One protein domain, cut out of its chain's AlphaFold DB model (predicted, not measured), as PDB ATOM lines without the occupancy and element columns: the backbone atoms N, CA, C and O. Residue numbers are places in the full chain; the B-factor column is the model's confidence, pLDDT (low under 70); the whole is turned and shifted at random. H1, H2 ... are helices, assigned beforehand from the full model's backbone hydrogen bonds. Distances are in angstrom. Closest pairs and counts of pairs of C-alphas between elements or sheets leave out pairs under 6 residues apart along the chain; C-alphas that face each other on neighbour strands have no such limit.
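This is residues 6 to 76 of the 333 residues of an uncharacterized protein of Monilinia fructicola (UniProt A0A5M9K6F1). Three helices set at steep angles, H1, H2 and H4, make a small body, and a loop of residues 46 to 60 reaches away from it beyond the short H3 at one end before folding back to H4. H1 packs on H4, and H2 meets the first turns of H4 in a corner, so that H4 joins the other two. The printed part has 71 residues with four named helices, in the order H1, H2, H3, H4, and no named strand; the class is all helix. It is compact, with a radius of gyration of the C-alphas of 12.5 A, and spans 40 by 20 by 18 A, the loop at one end adding to the length.

H1, residues 6 to 18, touches H4, residues 61 to 74, with residues 11 to 15 alone. Their closest C-alphas, those of Tyr 15 and Met 68, are 6.8 A apart, and they run the same way at a steep tilt of 62 degrees. H2, residues 28 to 38, is close to H1 but not clearly touching: the closest C-alphas, of Trp 10 and Tyr 35, are 7.9 A apart. These two run opposite ways at a steep tilt of 60 degrees. H2 touches H4, which meets it with residues 61 to 65 alone; the closest C-alphas, of Gln 29 and Ala 61, are 4.4 A apart. Their lines are only just about perpendicular, at 72 degrees. H3, residues 42 to 45, is close to H2 but not clearly touching, with the C-alphas of Asn 36 and Glu 42 closest at 4.8 A. H3 is apart from H1 and from H4. In H1, H2 and H4 every O i to N i+4 pair is within hydrogen-bond range; H3 is too short for such a pair, and its one O i to N i+3 pair is within range.

H1 begins at C-alpha 6, (164.484, 169.658, 193.573), and measures 17.9 A from first to last C-alpha. Residues 19 to 20 then pair with residues 23 to 24, antiparallel. H2 measures 15.3 A and begins at C-alpha 28, (179.364, 178.217, 191.915). H3 has four residues. H4, the longest helix with 14 residues, measures 19.9 A and ends at C-alpha 74, (179.229, 162.656, 182.538).

The C-alphas farthest apart are those of Lys 49 and Lys 76, 41.2 A. The printed part has no cut. The link from H1 to H2 is short, that from H2 to H3 tight, and that from H3 to H4, 15 residues, long. The mean pLDDT of the printed part is 80.1; residues 43 to 57 are under 70.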
ATOM      1  N   GLN A   6     164.659 168.299 194.105       88.12
ATOM      2  CA  GLN A   6     164.484 169.658 193.573       88.12
ATOM      3  C   GLN A   6     165.824 170.366 193.282       88.12
ATOM      4  O   GLN A   6     165.978 171.029 192.257       88.12
ATOM      5  N   GLN A   7     166.815 170.202 194.163       88.81
ATOM      6  CA  GLN A   7     168.178 170.700 193.967       88.81
ATOM      7  C   GLN A   7     168.873 170.001 192.794       88.81
ATOM      8  O   GLN A   7     169.589 170.652 192.038       88.81
ATOM      9  N   ILE A   8     168.683 168.686 192.635       88.75
ATOM     10  CA  ILE A   8     169.267 167.915 191.527       88.75
ATOM     11  C   ILE A   8     168.658 168.354 190.193       88.75
ATOM     12  O   ILE A   8     169.406 168.625 189.259       88.75
ATOM     13  N   GLU A   9     167.332 168.462 190.117       91.88
ATOM     14  CA  GLU A   9     166.597 168.874 188.916       91.88
ATOM     15  C   GLU A   9     166.959 170.301 188.495       91.88
ATOM     16  O   GLU A   9     167.361 170.514 187.353       91.88
ATOM     17  N   TRP A  10     166.930 171.266 189.421       93.62
ATOM     18  CA  TRP A  10     167.308 172.642 189.096       93.62
ATOM     19  C   TRP A  10     168.772 172.754 188.650       93.62
ATOM     20  O   TRP A  10     169.052 173.442 187.673       93.62
ATOM     21  N   LEU A  11     169.707 172.059 189.311       92.88
ATOM     22  CA  LEU A  11     171.124 172.088 188.923       92.88
ATOM     23  C   LEU A  11     171.408 171.344 187.609       92.88
ATOM     24  O   LEU A  11     172.381 171.679 186.934       92.88
ATOM     25  N   ASN A  12     170.597 170.349 187.238       93.00
ATOM     26  CA  ASN A  12     170.665 169.720 185.919       93.00
ATOM     27  C   ASN A  12     170.218 170.707 184.839       93.00
ATOM     28  O   ASN A  12     171.010 171.001 183.950       93.00
ATOM     29  N   ASN A  13     169.016 171.278 184.973       93.56
ATOM     30  CA  ASN A  13     168.478 172.238 184.008       93.56
ATOM     31  C   ASN A  13     169.409 173.448 183.862       93.56
ATOM     32  O   ASN A  13     169.776 173.806 182.750       93.56
ATOM     33  N   TYR A  14     169.900 174.005 184.976       93.25
ATOM     34  CA  TYR A  14     170.856 175.113 184.952       93.25
ATOM     35  C   TYR A  14     172.143 174.755 184.200       93.25
ATOM     36  O   TYR A  14     172.646 175.570 183.427       93.25
ATOM     37  N   TYR A  15     172.694 173.553 184.411       91.50
ATOM     38  CA  TYR A  15     173.869 173.098 183.668       91.50
ATOM     39  C   TYR A  15     173.557 172.964 182.174       91.50
ATOM     40  O   TYR A  15     174.324 173.459 181.358       91.50
ATOM     41  N   ASP A  16     172.436 172.341 181.820       89.62
ATOM     42  CA  ASP A  16     172.081 172.051 180.429       89.62
ATOM     43  C   ASP A  16     171.723 173.329 179.640       89.62
ATOM     44  O   ASP A  16     172.078 173.436 178.467       89.62
ATOM     45  N   GLU A  17     171.130 174.330 180.301       91.44
ATOM     46  CA  GLU A  17     170.841 175.671 179.766       91.44
ATOM     47  C   GLU A  17     172.093 176.565 179.629       91.44
ATOM     48  O   GLU A  17     172.170 177.366 178.700       91.44
ATOM     49  N   ASN A  18     173.074 176.459 180.543       89.62
ATOM     50  CA  ASN A  18     174.183 177.427 180.668       89.62
ATOM     51  C   ASN A  18     175.583 176.851 180.370       89.62
ATOM     52  O   ASN A  18     176.588 177.549 180.560       89.62
ATOM     53  N   GLN A  19     175.699 175.589 179.944       86.75
ATOM     54  CA  GLN A  19     176.989 174.996 179.581       86.75
ATOM     55  C   GLN A  19     177.416 175.361 178.154       86.75
ATOM     56  O   GLN A  19     176.667 175.215 177.193       86.75
ATOM     57  N   ILE A  20     178.679 175.760 178.012       82.19
ATOM     58  CA  ILE A  20     179.367 175.927 176.732       82.19
ATOM     59  C   ILE A  20     180.542 174.947 176.719       82.19
ATOM     60  O   ILE A  20     181.463 175.040 177.541       82.19
ATOM     61  N   ASN A  21     180.509 173.972 175.806       79.94
ATOM     62  CA  ASN A  21     181.501 172.891 175.698       79.94
ATOM     63  C   ASN A  21     181.753 172.162 177.040       79.94
ATOM     64  O   ASN A  21     182.890 171.848 177.407       79.94
ATOM     65  N   GLY A  22     180.681 171.936 177.806       77.31
ATOM     66  CA  GLY A  22     180.700 171.292 179.118       77.31
ATOM     67  C   GLY A  22     181.151 172.169 180.288       77.31
ATOM     68  O   GLY A  22     181.354 171.647 181.389       77.31
ATOM     69  N   ASN A  23     181.320 173.479 180.087       82.62
ATOM     70  CA  ASN A  23     181.655 174.437 181.141       82.62
ATOM     71  C   ASN A  23     180.505 175.420 181.361       82.62
ATOM     72  O   ASN A  23     180.119 176.124 180.436       82.62
ATOM     73  N   VAL A  24     180.026 175.533 182.598       86.94
ATOM     74  CA  VAL A  24     179.209 176.675 183.027       86.94
ATOM     75  C   VAL A  24     180.164 177.808 183.411       86.94
ATOM     76  O   VAL A  24     181.102 177.579 184.176       86.94
ATOM     77  N   LEU A  25     179.961 179.010 182.863       85.94
ATOM     78  CA  LEU A  25     180.833 180.173 183.112       85.94
ATOM     79  C   LEU A  25     180.539 180.879 184.448       85.94
ATOM     80  O   LEU A  25     181.419 181.534 185.009       85.94
ATOM     81  N   ALA A  26     179.316 180.747 184.968       87.75
ATOM     82  CA  ALA A  26     178.930 181.306 186.258       87.75
ATOM     83  C   ALA A  26     179.707 180.643 187.414       87.75
ATOM     84  O   ALA A  26     179.919 179.430 187.449       87.75
ATOM     85  N   LYS A  27     180.132 181.447 188.397       90.38
ATOM     86  CA  LYS A  27     180.816 180.947 189.600       90.38
ATOM     87  C   LYS A  27     179.820 180.196 190.484       90.38
ATOM     88  O   LYS A  27     178.726 180.697 190.717       90.38
ATOM     89  N   SER A  28     180.229 179.075 191.082       88.94
ATOM     90  CA  SER A  28     179.364 178.217 191.915       88.94
ATOM     91  C   SER A  28     178.622 178.941 193.046       88.94
ATOM     92  O   SER A  28     177.556 178.490 193.447       88.94
ATOM     93  N   GLN A  29     179.172 180.050 193.556       86.50
ATOM     94  CA  GLN A  29     178.507 180.912 194.537       86.50
ATOM     95  C   GLN A  29     177.300 181.646 193.933       86.50
ATOM     96  O   GLN A  29     176.221 181.571 194.497       86.50
ATOM     97  N   VAL A  30     177.452 182.263 192.754       89.50
ATOM     98  CA  VAL A  30     176.369 182.978 192.050       89.50
ATOM     99  C   VAL A  30     175.214 182.024 191.744       89.50
ATOM    100  O   VAL A  30     174.070 182.322 192.055       89.50
ATOM    101  N   ILE A  31     175.534 180.831 191.239       89.88
ATOM    102  CA  ILE A  31     174.563 179.766 190.952       89.88
ATOM    103  C   ILE A  31     173.834 179.309 192.236       89.88
ATOM    104  O   ILE A  31     172.631 179.049 192.217       89.88
ATOM    105  N   ALA A  32     174.546 179.203 193.366       87.75
ATOM    106  CA  ALA A  32     173.930 178.878 194.652       87.75
ATOM    107  C   ALA A  32     172.997 180.004 195.125       87.75
ATOM    108  O   ALA A  32     171.871 179.732 195.531       87.75
ATOM    109  N   ASP A  33     173.431 181.261 195.032       87.38
ATOM    110  CA  ASP A  33     172.641 182.435 195.413       87.38
ATOM    111  C   ASP A  33     171.388 182.589 194.528       87.38
ATOM    112  O   ASP A  33     170.307 182.867 195.042       87.38
ATOM    113  N   GLU A  34     171.485 182.303 193.227       90.62
ATOM    114  CA  GLU A  34     170.354 182.252 192.290       90.62
ATOM    115  C   GLU A  34     169.324 181.177 192.671       90.62
ATOM    116  O   GLU A  34     168.128 181.474 192.721       90.62
ATOM    117  N   TYR A  35     169.761 179.955 193.009       88.69
ATOM    118  CA  TYR A  35     168.867 178.922 193.553       88.69
ATOM    119  C   TYR A  35     168.210 179.391 194.857       88.69
ATOM    120  O   TYR A  35     166.988 179.318 195.009       88.69
ATOM    121  N   ASN A  36     169.018 179.883 195.800       87.56
ATOM    122  CA  ASN A  36     168.557 180.242 197.138       87.56
ATOM    123  C   ASN A  36     167.539 181.389 197.100       87.56
ATOM    124  O   ASN A  36     166.553 181.354 197.836       87.56
ATOM    125  N   LYS A  37     167.727 182.352 196.195       87.25
ATOM    126  CA  LYS A  37     166.776 183.431 195.928       87.25
ATOM    127  C   LYS A  37     165.515 182.933 195.216       87.25
ATOM    128  O   LYS A  37     164.414 183.315 195.598       87.25
ATOM    129  N   LYS A  38     165.639 182.045 194.216       87.56
ATOM    130  CA  LYS A  38     164.490 181.495 193.464       87.56
ATOM    131  C   LYS A  38     163.553 180.646 194.334       87.56
ATOM    132  O   LYS A  38     162.356 180.607 194.064       87.56
ATOM    133  N   PHE A  39     164.080 179.985 195.367       84.44
ATOM    134  CA  PHE A  39     163.313 179.109 196.262       84.44
ATOM    135  C   PHE A  39     163.188 179.625 197.707       84.44
ATOM    136  O   PHE A  39     162.748 178.880 198.580       84.44
ATOM    137  N   ASN A  40     163.541 180.890 197.974       82.56
ATOM    138  CA  ASN A  40     163.518 181.522 199.305       82.56
ATOM    139  C   ASN A  40     164.327 180.777 200.395       82.56
ATOM    140  O   ASN A  40     164.066 180.918 201.590       82.56
ATOM    141  N   THR A  41     165.343 180.001 200.008       79.81
ATOM    142  CA  THR A  41     166.204 179.236 200.925       79.81
ATOM    143  C   THR A  41     167.460 179.995 201.372       79.81
ATOM    144  O   THR A  41     168.310 179.419 202.050       79.81
ATOM    145  N   GLU A  42     167.574 181.302 201.104       75.25
ATOM    146  CA  GLU A  42     168.698 182.146 201.560       75.25
ATOM    147  C   GLU A  42     168.979 182.015 203.070       75.25
ATOM    148  O   GLU A  42     170.135 181.882 203.481       75.25
ATOM    149  N   ALA A  43     167.933 181.971 203.903       66.19
ATOM    150  CA  ALA A  43     168.049 181.799 205.354       66.19
ATOM    151  C   ALA A  43     168.697 180.458 205.763       66.19
ATOM    152  O   ALA A  43     169.335 180.370 206.809       66.19
ATOM    153  N   PHE A  44     168.593 179.428 204.918       67.19
ATOM    154  CA  PHE A  44     169.116 178.082 205.162       67.19
ATOM    155  C   PHE A  44     170.628 177.995 204.893       67.19
ATOM    156  O   PHE A  44     171.260 177.019 205.286       67.19
ATOM    157  N   THR A  45     171.232 179.017 204.270       61.53
ATOM    158  CA  THR A  45     172.693 179.107 204.074       61.53
ATOM    159  C   THR A  45     173.429 179.635 205.313       61.53
ATOM    160  O   THR A  45     174.597 179.311 205.535       61.53
ATOM    161  N   LYS A  46     172.754 180.433 206.153       55.84
ATOM    162  CA  LYS A  46     173.347 181.181 207.274       55.84
ATOM    163  C   LYS A  46     173.007 180.524 208.612       55.84
ATOM    164  O   LYS A  46     172.085 180.936 209.309       55.84
ATOM    165  N   GLY A  47     173.787 179.513 208.989       54.03
ATOM    166  CA  GLY A  47     173.696 178.923 210.329       54.03
ATOM    167  C   GLY A  47     174.142 179.889 211.451       54.03
ATOM    168  O   GLY A  47     174.729 180.940 211.178       54.03
ATOM    169  N   PRO A  48     173.878 179.558 212.733       45.44
ATOM    170  CA  PRO A  48     174.075 180.484 213.850       45.44
ATOM    171  C   PRO A  48     175.518 180.994 213.982       45.44
ATOM    172  O   PRO A  48     176.457 180.196 213.988       45.44
ATOM    173  N   LYS A  49     175.664 182.326 214.109       49.88
ATOM    174  CA  LYS A  49     176.905 183.095 214.372       49.88
ATOM    175  C   LYS A  49     178.200 182.393 213.916       49.88
ATOM    176  O   LYS A  49     178.956 181.862 214.724       49.88
ATOM    177  N   GLY A  50     178.464 182.433 212.609       50.56
ATOM    178  CA  GLY A  50     179.758 182.037 212.037       50.56
ATOM    179  C   GLY A  50     179.956 180.536 211.796       50.56
ATOM    180  O   GLY A  50     181.068 180.127 211.474       50.56
ATOM    181  N   ARG A  51     178.914 179.701 211.915       47.22
ATOM    182  CA  ARG A  51     178.964 178.287 211.498       47.22
ATOM    183  C   ARG A  51     177.888 177.980 210.463       47.22
ATOM    184  O   ARG A  51     176.704 178.059 210.770       47.22
ATOM    185  N   THR A  52     178.300 177.528 209.279       50.22
ATOM    186  CA  THR A  52     177.435 177.128 208.152       50.22
ATOM    187  C   THR A  52     176.695 175.806 208.419       50.22
ATOM    188  O   THR A  52     176.864 174.810 207.716       50.22
ATOM    189  N   ARG A  53     175.866 175.758 209.469       47.03
ATOM    190  CA  ARG A  53     174.881 174.686 209.671       47.03
ATOM    191  C   ARG A  53     173.721 174.900 208.705       47.03
ATOM    192  O   ARG A  53     172.729 175.520 209.074       47.03
ATOM    193  N   MET A  54     173.867 174.389 207.484       54.34
ATOM    194  CA  MET A  54     172.763 174.382 206.531       54.34
ATOM    195  C   MET A  54     171.647 173.451 207.001       54.34
ATOM    196  O   MET A  54     171.887 172.294 207.353       54.34
ATOM    197  N   THR A  55     170.428 173.975 207.006       53.59
ATOM    198  CA  THR A  55     169.185 173.216 207.161       53.59
ATOM    199  C   THR A  55     168.690 172.737 205.794       53.59
ATOM    200  O   THR A  55     169.073 173.273 204.752       53.59
ATOM    201  N   ASN A  56     167.841 171.706 205.782       58.94
ATOM    202  CA  ASN A  56     167.347 171.075 204.554       58.94
ATOM    203  C   ASN A  56     166.650 172.097 203.632       58.94
ATOM    204  O   ASN A  56     165.552 172.546 203.942       58.94
ATOM    205  N   GLY A  57     167.273 172.430 202.497       66.69
ATOM    206  CA  GLY A  57     166.689 173.291 201.462       66.69
ATOM    207  C   GLY A  57     167.716 174.129 200.699       66.69
ATOM    208  O   GLY A  57     167.664 174.180 199.471       66.69
ATOM    209  N   GLY A  58     168.666 174.752 201.403       78.56
ATOM    210  CA  GLY A  58     169.670 175.643 200.802       78.56
ATOM    211  C   GLY A  58     170.763 174.923 200.001       78.56
ATOM    212  O   GLY A  58     171.051 173.746 200.236       78.56
ATOM    213  N   LEU A  59     171.384 175.652 199.070       83.94
ATOM    214  CA  LEU A  59     172.607 175.254 198.363       83.94
ATOM    215  C   LEU A  59     173.792 176.147 198.752       83.94
ATOM    216  O   LEU A  59     173.622 177.329 199.042       83.94
ATOM    217  N   ASP A  60     175.002 175.593 198.683       85.25
ATOM    218  CA  ASP A  60     176.265 176.325 198.801       85.25
ATOM    219  C   ASP A  60     177.163 176.127 197.569       85.25
ATOM    220  O   ASP A  60     176.995 175.193 196.775       85.25
ATOM    221  N   ALA A  61     178.170 176.993 197.427       85.00
ATOM    222  CA  ALA A  61     179.130 176.935 196.327       85.00
ATOM    223  C   ALA A  61     179.873 175.587 196.230       85.00
ATOM    224  O   ALA A  61     180.269 175.189 195.132       85.00
ATOM    225  N   GLN A  62     180.051 174.866 197.345       85.75
ATOM    226  CA  GLN A  62     180.693 173.551 197.354       85.75
ATOM    227  C   GLN A  62     179.782 172.470 196.751       85.75
ATOM    228  O   GLN A  62     180.227 171.699 195.896       85.75
ATOM    229  N   THR A  63     178.506 172.426 197.145       86.81
ATOM    230  CA  THR A  63     177.519 171.470 196.621       86.81
ATOM    231  C   THR A  63     177.241 171.719 195.138       86.81
ATOM    232  O   THR A  63     177.194 170.765 194.354       86.81
ATOM    233  N   VAL A  64     177.141 172.990 194.734       88.56
ATOM    234  CA  VAL A  64     177.008 173.384 193.324       88.56
ATOM    235  C   VAL A  64     178.261 173.031 192.524       88.56
ATOM    236  O   VAL A  64     178.159 172.367 191.495       88.56
ATOM    237  N   GLY A  65     179.451 173.412 193.002       88.81
ATOM    238  CA  GLY A  65     180.714 173.130 192.313       88.81
ATOM    239  C   GLY A  65     180.937 171.632 192.092       88.81
ATOM    240  O   GLY A  65     181.341 171.222 191.004       88.81
ATOM    241  N   GLY A  66     180.587 170.805 193.083       87.94
ATOM    242  CA  GLY A  66     180.579 169.349 192.946       87.94
ATOM    243  C   GLY A  66     179.584 168.840 191.895       87.94
ATOM    244  O   GLY A  66     179.935 167.969 191.105       87.94
ATOM    245  N   HIS A  67     178.365 169.398 191.834       90.06
ATOM    246  CA  HIS A  67     177.367 169.026 190.817       90.06
ATOM    247  C   HIS A  67     177.833 169.369 189.401       90.06
ATOM    248  O   HIS A  67     177.803 168.498 188.534       90.06
ATOM    249  N   MET A  68     178.315 170.593 189.172       90.44
ATOM    250  CA  MET A  68     178.768 171.022 187.843       90.44
ATOM    251  C   MET A  68     180.021 170.257 187.393       90.44
ATOM    252  O   MET A  68     180.147 169.909 186.219       90.44
ATOM    253  N   ALA A  69     180.921 169.917 188.325       87.25
ATOM    254  CA  ALA A  69     182.069 169.057 188.043       87.25
ATOM    255  C   ALA A  69     181.663 167.611 187.703       87.25
ATOM    256  O   ALA A  69     182.290 167.002 186.838       87.25
ATOM    257  N   ASP A  70     180.631 167.054 188.345       86.25
ATOM    258  CA  ASP A  70     180.130 165.711 188.028       86.25
ATOM    259  C   ASP A  70     179.353 165.688 186.693       86.25
ATOM    260  O   ASP A  70     179.629 164.812 185.872       86.25
ATOM    261  N   ARG A  71     178.499 166.683 186.390       87.31
ATOM    262  CA  ARG A  71     177.868 166.832 185.054       87.31
ATOM    263  C   ARG A  71     178.914 166.929 183.937       87.31
ATOM    264  O   ARG A  71     178.817 166.212 182.945       87.31
ATOM    265  N   LYS A  72     179.977 167.716 184.142       87.06
ATOM    266  CA  LYS A  72     181.106 167.856 183.204       87.06
ATOM    267  C   LYS A  72     181.908 166.566 182.978       87.06
ATOM    268  O   LYS A  72     182.508 166.421 181.914       87.06
ATOM    269  N   LYS A  73     181.933 165.630 183.936       82.81
ATOM    270  CA  LYS A  73     182.503 164.281 183.730       82.81
ATOM    271  C   LYS A  73     181.554 163.410 182.913       82.81
ATOM    272  O   LYS A  73     182.002 162.771 181.968       82.81
ATOM    273  N   MET A  74     180.259 163.426 183.248       81.44
ATOM    274  CA  MET A  74     179.229 162.656 182.538       81.44
ATOM    275  C   MET A  74     179.149 163.043 181.055       81.44
ATOM    276  O   MET A  74     179.155 162.159 180.213       81.44
ATOM    277  N   LEU A  75     179.193 164.339 180.724       80.94
ATOM    278  CA  LEU A  75     179.204 164.827 179.334       80.94
ATOM    279  C   LEU A  75     180.460 164.414 178.532       80.94
ATOM    280  O   LEU A  75     180.504 164.572 177.318       80.94
ATOM    281  N   LYS A  76     181.504 163.916 179.203       77.62
ATOM    282  CA  LYS A  76     182.753 163.443 178.585       77.62
ATOM    283  C   LYS A  76     182.916 161.920 178.662       77.62
ATOM    284  O   LYS A  76     184.036 161.440 178.495       77.62
TER     285      LYS A  76